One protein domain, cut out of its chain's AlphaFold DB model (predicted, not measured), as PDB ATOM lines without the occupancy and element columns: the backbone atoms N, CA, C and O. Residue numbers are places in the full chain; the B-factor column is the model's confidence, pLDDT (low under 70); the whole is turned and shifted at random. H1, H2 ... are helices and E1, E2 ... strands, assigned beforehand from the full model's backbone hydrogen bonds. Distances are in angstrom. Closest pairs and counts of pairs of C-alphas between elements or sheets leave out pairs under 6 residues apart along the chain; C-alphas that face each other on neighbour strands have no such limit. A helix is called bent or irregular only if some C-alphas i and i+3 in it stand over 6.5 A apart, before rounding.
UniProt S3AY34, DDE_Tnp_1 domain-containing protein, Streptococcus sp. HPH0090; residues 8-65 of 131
ATOM      1  N   ASP A   8     -61.979  50.676  22.189       46.72
ATOM      2  CA  ASP A   8     -60.929  50.835  23.169       46.72
ATOM      3  C   ASP A   8     -61.137  49.845  24.324       46.72
ATOM      4  O   ASP A   8     -62.145  49.882  25.036       46.72
ATOM      5  N   TYR A   9     -60.210  48.898  24.486       49.53
ATOM      6  CA  TYR A   9     -60.249  47.864  25.525       49.53
ATOM      7  C   TYR A   9     -59.855  48.463  26.891       49.53
ATOM      8  O   TYR A   9     -59.065  47.893  27.646       49.53
ATOM      9  N   HIS A  10     -60.434  49.608  27.254       49.69
ATOM     10  CA  HIS A  10     -60.280  50.283  28.542       49.69
ATOM     11  C   HIS A  10     -61.043  49.581  29.684       49.69
ATOM     12  O   HIS A  10     -61.553  50.215  30.602       49.69
ATOM     13  N   ARG A  11     -61.097  48.242  29.692       53.22
ATOM     14  CA  ARG A  11     -61.484  47.459  30.881       53.22
ATOM     15  C   ARG A  11     -60.272  47.281  31.799       53.22
ATOM     16  O   ARG A  11     -59.834  46.161  32.039       53.22
ATOM     17  N   CYS A  12     -59.691  48.385  32.254       51.56
ATOM     18  CA  CYS A  12     -58.612  48.369  33.237       51.56
ATOM     19  C   CYS A  12     -59.184  48.964  34.517       51.56
ATOM     20  O   CYS A  12     -59.412  50.169  34.570       51.56
ATOM     21  N   GLN A  13     -59.468  48.128  35.508       59.78
ATOM     22  CA  GLN A  13     -59.602  48.623  36.870       59.78
ATOM     23  C   GLN A  13     -58.230  48.518  37.518       59.78
ATOM     24  O   GLN A  13     -57.519  47.525  37.339       59.78
ATOM     25  N   TYR A  14     -57.850  49.585  38.198       59.66
ATOM     26  CA  TYR A  14     -56.601  49.674  38.918       59.66
ATOM     27  C   TYR A  14     -56.873  49.339  40.381       59.66
ATOM     28  O   TYR A  14     -57.719  49.966  41.014       59.66
ATOM     29  N   GLY A  15     -56.214  48.301  40.885       58.75
ATOM     30  CA  GLY A  15     -56.151  47.999  42.310       58.75
ATOM     31  C   GLY A  15     -54.858  48.543  42.896       58.75
ATOM     32  O   GLY A  15     -53.827  48.544  42.222       58.75
ATOM     33  N   PHE A  16     -54.918  48.997  44.142       64.94
ATOM     34  CA  PHE A  16     -53.744  49.384  44.913       64.94
ATOM     35  C   PHE A  16     -53.358  48.207  45.802       64.94
ATOM     36  O   PHE A  16     -54.204  47.726  46.550       64.94
ATOM     37  N   TYR A  17     -52.109  47.760  45.704       63.41
ATOM     38  CA  TYR A  17     -51.558  46.710  46.564       63.41
ATOM     39  C   TYR A  17     -50.256  47.181  47.187       63.41
ATOM     40  O   TYR A  17     -49.467  47.869  46.533       63.41
ATOM     41  N   THR A  18     -49.997  46.777  48.423       64.31
ATOM     42  CA  THR A  18     -48.681  46.962  49.045       64.31
ATOM     43  C   THR A  18     -47.703  45.889  48.552       64.31
ATOM     44  O   THR A  18     -48.112  44.852  48.025       64.31
ATOM     45  N   ILE A  19     -46.386  46.116  48.676       65.69
ATOM     46  CA  ILE A  19     -45.415  45.051  48.353       65.69
ATOM     47  C   ILE A  19     -45.621  43.828  49.244       65.69
ATOM     48  O   ILE A  19     -45.453  42.711  48.762       65.69
ATOM     49  N   ASP A  20     -46.016  44.032  50.499       64.12
ATOM     50  CA  ASP A  20     -46.253  42.939  51.436       64.12
ATOM     51  C   ASP A  20     -47.422  42.049  51.008       64.12
ATOM     52  O   ASP A  20     -47.343  40.835  51.148       64.12
ATOM     53  N   GLU A  21     -48.453  42.615  50.375       64.44
ATOM     54  CA  GLU A  21     -49.536  41.839  49.754       64.44
ATOM     55  C   GLU A  21     -49.103  41.109  48.468       64.44
ATOM     56  O   GLU A  21     -49.710  40.111  48.085       64.44
ATOM     57  N   LEU A  22     -48.074  41.603  47.768       65.88
ATOM     58  CA  LEU A  22     -47.571  41.015  46.516       65.88
ATOM     59  C   LEU A  22     -46.496  39.948  46.728       65.88
ATOM     60  O   LEU A  22     -46.288  39.112  45.846       65.88
ATOM     61  N   VAL A  23     -45.772  40.017  47.842       66.06
ATOM     62  CA  VAL A  23     -44.688  39.100  48.188       66.06
ATOM     63  C   VAL A  23     -45.102  38.359  49.457       66.06
ATOM     64  O   VAL A  23     -44.885  38.894  50.551       66.06
ATOM     65  N   PRO A  24     -45.663  37.141  49.310       72.00
ATOM     66  CA  PRO A  24     -46.089  36.308  50.429       72.00
ATOM     67  C   PRO A  24     -45.036  36.207  51.540       72.00
ATOM     68  O   PRO A  24     -43.829  36.288  51.288       72.00
ATOM     69  N   GLU A  25     -45.479  36.037  52.785       70.06
ATOM     70  CA  GLU A  25     -44.576  35.925  53.941       70.06
ATOM     71  C   GLU A  25     -43.631  34.719  53.841       70.06
ATOM     72  O   GLU A  25     -42.494  34.774  54.306       70.06
ATOM     73  N   ASP A  26     -44.068  33.652  53.179       70.94
ATOM     74  CA  ASP A  26     -43.311  32.427  52.933       70.94
ATOM     75  C   ASP A  26     -42.415  32.502  51.683       70.94
ATOM     76  O   ASP A  26     -41.748  31.525  51.334       70.94
ATOM     77  N   HIS A  27     -42.350  33.658  51.015       77.44
ATOM     78  CA  HIS A  27     -41.577  33.818  49.792       77.44
ATOM     79  C   HIS A  27     -40.085  33.526  50.013       77.44
ATOM     80  O   HIS A  27     -39.445  34.076  50.910       77.44
ATOM     81  N   PHE A  28     -39.493  32.735  49.115       77.00
ATOM     82  CA  PHE A  28     -38.097  32.285  49.181       77.00
ATOM     83  C   PHE A  28     -37.074  33.411  49.423       77.00
ATOM     84  O   PHE A  28     -36.104  33.221  50.149       77.00
ATOM     85  N   LEU A  29     -37.295  34.610  48.873       78.94
ATOM     86  CA  LEU A  29     -36.404  35.755  49.123       78.94
ATOM     87  C   LEU A  29     -36.357  36.165  50.604       78.94
ATOM     88  O   LEU A  29     -35.279  36.487  51.091       78.94
ATOM     89  N   ARG A  30     -37.485  36.102  51.327       81.44
ATOM     90  CA  ARG A  30     -37.522  36.378  52.773       81.44
ATOM     91  C   ARG A  30     -36.739  35.304  53.540       81.44
ATOM     92  O   ARG A  30     -35.996  35.626  54.461       81.44
ATOM     93  N   GLN A  31     -36.837  34.039  53.119       83.94
ATOM     94  CA  GLN A  31     -36.042  32.944  53.690       83.94
ATOM     95  C   GLN A  31     -34.535  33.157  53.461       83.94
ATOM     96  O   GLN A  31     -33.744  33.017  54.391       83.94
ATOM     97  N   LEU A  32     -34.139  33.575  52.252       85.25
ATOM     98  CA  LEU A  32     -32.748  33.916  51.943       85.25
ATOM     99  C   LEU A  32     -32.230  35.095  52.770       85.25
ATOM    100  O   LEU A  32     -31.094  35.053  53.229       85.25
ATOM    101  N   GLU A  33     -33.034  36.140  52.972       86.06
ATOM    102  CA  GLU A  33     -32.646  37.277  53.815       86.06
ATOM    103  C   GLU A  33     -32.336  36.833  55.249       86.06
ATOM    104  O   GLU A  33     -31.322  37.254  55.811       86.06
ATOM    105  N   VAL A  34     -33.147  35.930  55.810       87.19
ATOM    106  CA  VAL A  34     -32.908  35.339  57.136       87.19
ATOM    107  C   VAL A  34     -31.604  34.538  57.159       87.19
ATOM    108  O   VAL A  34     -30.782  34.741  58.053       87.19
ATOM    109  N   GLU A  35     -31.385  33.661  56.178       87.94
ATOM    110  CA  GLU A  35     -30.173  32.834  56.070       87.94
ATOM    111  C   GLU A  35     -28.906  33.705  55.957       87.94
ATOM    112  O   GLU A  35     -27.921  33.492  56.670       87.94
ATOM    113  N   ILE A  36     -28.953  34.743  55.114       87.75
ATOM    114  CA  ILE A  36     -27.860  35.703  54.920       87.75
ATOM    115  C   ILE A  36     -27.563  36.451  56.220       87.75
ATOM    116  O   ILE A  36     -26.398  36.632  56.573       87.75
ATOM    117  N   ASP A  37     -28.582  36.897  56.951       89.69
ATOM    118  CA  ASP A  37     -28.371  37.608  58.209       89.69
ATOM    119  C   ASP A  37     -27.784  36.698  59.297       89.69
ATOM    120  O   ASP A  37     -26.927  37.142  60.070       89.69
ATOM    121  N   LEU A  38     -28.187  35.425  59.347       89.56
ATOM    122  CA  LEU A  38     -27.583  34.431  60.237       89.56
ATOM    123  C   LEU A  38     -26.102  34.213  59.909       89.56
ATOM    124  O   LEU A  38     -25.271  34.221  60.820       89.56
ATOM    125  N   ASP A  39     -25.763  34.068  58.629       92.00
ATOM    126  CA  ASP A  39     -24.380  33.938  58.169       92.00
ATOM    127  C   ASP A  39     -23.545  35.180  58.526       92.00
ATOM    128  O   ASP A  39     -22.473  35.089  59.129       92.00
ATOM    129  N   ARG A  40     -24.082  36.381  58.285       91.00
ATOM    130  CA  ARG A  40     -23.408  37.639  58.638       91.00
ATOM    131  C   ARG A  40     -23.152  37.760  60.136       91.00
ATOM    132  O   ARG A  40     -22.055  38.168  60.506       91.00
ATOM    133  N   ARG A  41     -24.104  37.366  60.991       89.81
ATOM    134  CA  ARG A  41     -23.918  37.349  62.454       89.81
ATOM    135  C   ARG A  41     -22.820  36.380  62.883       89.81
ATOM    136  O   ARG A  41     -22.015  36.750  63.730       89.81
ATOM    137  N   LYS A  42     -22.753  35.183  62.284       92.12
ATOM    138  CA  LYS A  42     -21.661  34.220  62.533       92.12
ATOM    139  C   LYS A  42     -20.298  34.804  62.170       92.12
ATOM    140  O   LYS A  42     -19.317  34.540  62.852       92.12
ATOM    141  N   HIS A  43     -20.253  35.620  61.124       90.69
ATOM    142  CA  HIS A  43     -19.053  36.318  60.674       90.69
ATOM    143  C   HIS A  43     -18.847  37.701  61.321       90.69
ATOM    144  O   HIS A  43     -18.049  38.482  60.805       90.69
ATOM    145  N   GLU A  44     -19.571  38.031  62.402       87.75
ATOM    146  CA  GLU A  44     -19.509  39.321  63.119       87.75
ATOM    147  C   GLU A  44     -19.736  40.555  62.218       87.75
ATOM    148  O   GLU A  44     -19.356  41.687  62.526       87.75
ATOM    149  N   LYS A  45     -20.403  40.356  61.076       85.94
ATOM    150  CA  LYS A  45     -20.775  41.406  60.130       85.94
ATOM    151  C   LYS A  45     -22.146  41.960  60.489       85.94
ATOM    152  O   LYS A  45     -23.088  41.238  60.806       85.94
ATOM    153  N   LYS A  46     -22.285  43.278  60.358       84.38
ATOM    154  CA  LYS A  46     -23.561  43.977  60.543       84.38
ATOM    155  C   LYS A  46     -24.599  43.498  59.518       84.38
ATOM    156  O   LYS A  46     -24.235  43.269  58.358       84.38
ATOM    157  N   SER A  47     -25.863  43.383  59.932       80.88
ATOM    158  CA  SER A  47     -26.984  43.025  59.052       80.88
ATOM    159  C   SER A  47     -27.113  43.987  57.872       80.88
ATOM    160  O   SER A  47     -26.655  45.139  57.918       80.88
ATOM    161  N   LEU A  48     -27.691  43.490  56.780       82.00
ATOM    162  CA  LEU A  48     -27.980  44.323  55.617       82.00
ATOM    163  C   LEU A  48     -29.111  45.303  55.948       82.00
ATOM    164  O   LEU A  48     -29.962  45.042  56.795       82.00
ATOM    165  N   LYS A  49     -29.097  46.479  55.312       74.62
ATOM    166  CA  LYS A  49     -30.198  47.431  55.486       74.62
ATOM    167  C   LYS A  49     -31.455  46.838  54.842       74.62
ATOM    168  O   LYS A  49     -31.350  46.419  53.688       74.62
ATOM    169  N   PRO A  50     -32.611  46.853  55.526       66.94
ATOM    170  CA  PRO A  50     -33.860  46.440  54.908       66.94
ATOM    171  C   PRO A  50     -34.164  47.353  53.716       66.94
ATOM    172  O   PRO A  50     -33.966  48.574  53.776       66.94
ATOM    173  N   THR A  51     -34.599  46.746  52.615       60.88
ATOM    174  CA  THR A  51     -35.088  47.484  51.448       60.88
ATOM    175  C   THR A  51     -36.318  48.287  51.869       60.88
ATOM    176  O   THR A  51     -37.172  47.775  52.586       60.88
ATOM    177  N   LYS A  52     -36.385  49.566  51.468       56.06
ATOM    178  CA  LYS A  52     -37.498  50.465  51.812       56.06
ATOM    179  C   LYS A  52     -38.836  49.829  51.428       56.06
ATOM    180  O   LYS A  52     -38.973  49.375  50.291       56.06
ATOM    181  N   GLU A  53     -39.795  49.875  52.352       56.38
ATOM    182  CA  GLU A  53     -41.210  49.605  52.084       56.38
ATOM    183  C   GLU A  53     -41.615  50.378  50.829       56.38
ATOM    184  O   GLU A  53     -41.445  51.599  50.754       56.38
ATOM    185  N   SER A  54     -42.048  49.665  49.791       57.75
ATOM    186  CA  SER A  54     -42.457  50.343  48.570       57.75
ATOM    187  C   SER A  54     -43.918  50.733  48.664       57.75
ATOM    188  O   SER A  54     -44.758  49.913  49.035       57.75
ATOM    189  N   GLU A  55     -44.200  51.953  48.229       59.12
ATOM    190  CA  GLU A  55     -45.537  52.518  48.108       59.12
ATOM    191  C   GLU A  55     -46.494  51.611  47.318       59.12
ATOM    192  O   GLU A  55     -46.073  50.791  46.491       59.12
ATOM    193  N   ALA A  56     -47.792  51.775  47.587       58.16
ATOM    194  CA  ALA A  56     -48.849  50.995  46.965       58.16
ATOM    195  C   ALA A  56     -48.755  51.076  45.434       58.16
ATOM    196  O   ALA A  56     -48.805  52.157  44.844       58.16
ATOM    197  N   ARG A  57     -48.600  49.920  44.786       65.44
ATOM    198  CA  ARG A  57     -48.432  49.830  43.337       65.44
ATOM    199  C   ARG A  57     -49.778  49.650  42.661       65.44
ATOM    200  O   ARG A  57     -50.601  48.839  43.080       65.44
ATOM    201  N   GLU A  58     -49.960  50.386  41.574       70.94
ATOM    202  CA  GLU A  58     -51.122  50.274  40.706       70.94
ATOM    203  C   GLU A  58     -51.048  48.963  39.905       70.94
ATOM    204  O   GLU A  58     -50.108  48.730  39.139       70.94
ATOM    205  N   LYS A  59     -52.030  48.076  40.085       73.06
ATOM    206  CA  LYS A  59     -52.112  46.791  39.383       73.06
ATOM    207  C   LYS A  59     -53.381  46.724  38.553       73.06
ATOM    208  O   LYS A  59     -54.472  47.054  39.009       73.06
ATOM    209  N   LYS A  60     -53.239  46.260  37.318       81.56
ATOM    210  CA  LYS A  60     -54.352  46.100  36.388       81.56
ATOM    211  C   LYS A  60     -55.087  44.786  36.663       81.56
ATOM    212  O   LYS A  60     -54.496  43.720  36.510       81.56
ATOM    213  N   ILE A  61     -56.362  44.880  37.030       82.25
ATOM    214  CA  ILE A  61     -57.242  43.750  37.358       82.25
ATOM    215  C   ILE A  61     -58.361  43.663  36.315       82.25
ATOM    216  O   ILE A  61     -58.822  44.678  35.776       82.25
ATOM    217  N   SER A  62     -58.781  42.442  35.991       82.12
ATOM    218  CA  SER A  62     -59.892  42.201  35.075       82.12
ATOM    219  C   SER A  62     -61.222  42.433  35.781       82.12
ATOM    220  O   SER A  62     -61.470  41.933  36.873       82.12
ATOM    221  N   ARG A  63     -62.124  43.156  35.110       82.25
ATOM    222  CA  ARG A  63     -63.488  43.391  35.602       82.25
ATOM    223  C   ARG A  63     -64.342  42.118  35.623       82.25
ATOM    224  O   ARG A  63     -65.254  42.016  36.432       82.25
ATOM    225  N   THR A  64     -64.128  41.209  34.673       86.06
ATOM    226  CA  THR A  64     -64.956  39.999  34.540       86.06
ATOM    227  C   THR A  64     -64.474  38.888  35.465       86.06
ATOM    228  O   THR A  64     -65.278  38.065  35.882       86.06
ATOM    229  N   ASP A  65     -63.178  38.872  35.761       85.38
ATOM    230  CA  ASP A  65     -62.533  37.792  36.494       85.38
ATOM    231  C   ASP A  65     -61.297  38.323  37.246       85.38
ATOM    232  O   ASP A  65     -60.212  38.400  36.660       85.38
TER     233      ASP A  65
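This is residues 8 to 65 of the 131 residues of the protein "DDE_Tnp_1 domain-containing protein" of Streptococcus sp. HPH0090 (UniProt S3AY34). The printed part is a long, thin, open loop: a ribbon of two antiparallel strands, E1 and E2, lies towards one end, and a lone helix, H2, lies in the other half, with its last residues near the far end. The chain goes out from E1 through the small helix H1 to H2 and comes back as a long unnamed stretch, residues 43 to 56, to pair E2 with E1; contacts between the two runs are few, and residues 23 to 32, of which 28 to 32 belong to H2, stand free. The printed part has 58 residues, with two named strands and two named helices in the order E1, H1, H2, E2 along the chain, and the sheet has the order E1 - E2. The class is mixed, helices and strands, with 29 residues in named elements. The whole is extended, with a radius of gyration of the C-alphas of 17.6 A, and it spans 58 by 19 by 15 A, a rod.

The printed part begins at Asp 8, whose C-alpha is at (-60.929, 50.835, 23.169). The first named element is the strand E1, residues 13 to 17, which begins with C-alpha 13 at (-59.602, 48.623, 36.870) and measures 12.7 A from first to last C-alpha. The helix H1 holds residues 19 to 22, Ile 19 to Leu 22, and measures 4.9 A. The helix H2 holds residues 28 to 42 and is the longest helix with 15 residues; it runs 21.3 A from C-alpha 28 at (-38.097, 32.285, 49.181) to C-alpha 42 at (-21.661, 34.220, 62.533). The strand E2, residues 57 to 61, measures 12.3 A and ends with C-alpha 61 at (-57.242, 43.750, 37.358). Neither H1 nor H2 is bent or irregular.

E1 and E2 are antiparallel neighbours, with an angle of 139 degrees between their N-to-C directions. C-alphas 14 and 60 face each other at 4.9 A, and C-alphas 17 and 57 face each other at 5.5 A. Across the pair, N 15 and O 59 are within hydrogen-bond range at 2.8 A, and so are N 57 and O 17 at 2.8 A. A tight link of 1 residue joins E1 to H1. H1 and E2 have 1 pair of C-alphas within 8 A, those of Ile 19 and Arg 57 at 7.6 A, and their centres are 12.0 A apart. A tight link of 5 residues joins H1 to H2, yet these two helices are apart. E1 and H2 are apart as well. In H2 every O i to N i+4 pair is within hydrogen-bond range; H1, with 4 residues, is too short for such a pair, and its 1 pair of O i and N i+3 is within range.

The two C-alphas farthest apart are those of Asp 8 and Glu 44, at 58.7 A, while the first and last printed C-alphas, those of Asp 8 and Asp 65, are 18.7 A apart. The printed part runs from 8 to 65 with no cut, in a full chain of 131 residues. The link from H2 to E2 is long, with 14 residues, and its C-alphas lie 8 to 27 A from the mean of all C-alphas. The mean pLDDT of the printed part is 73.3. It is under 70 in 24 residues, namely residues 8 to 23 and residues 50 to 57. The mean pLDDT is 61 for E1, 65 for H1, 87 for H2 and 75 for E2.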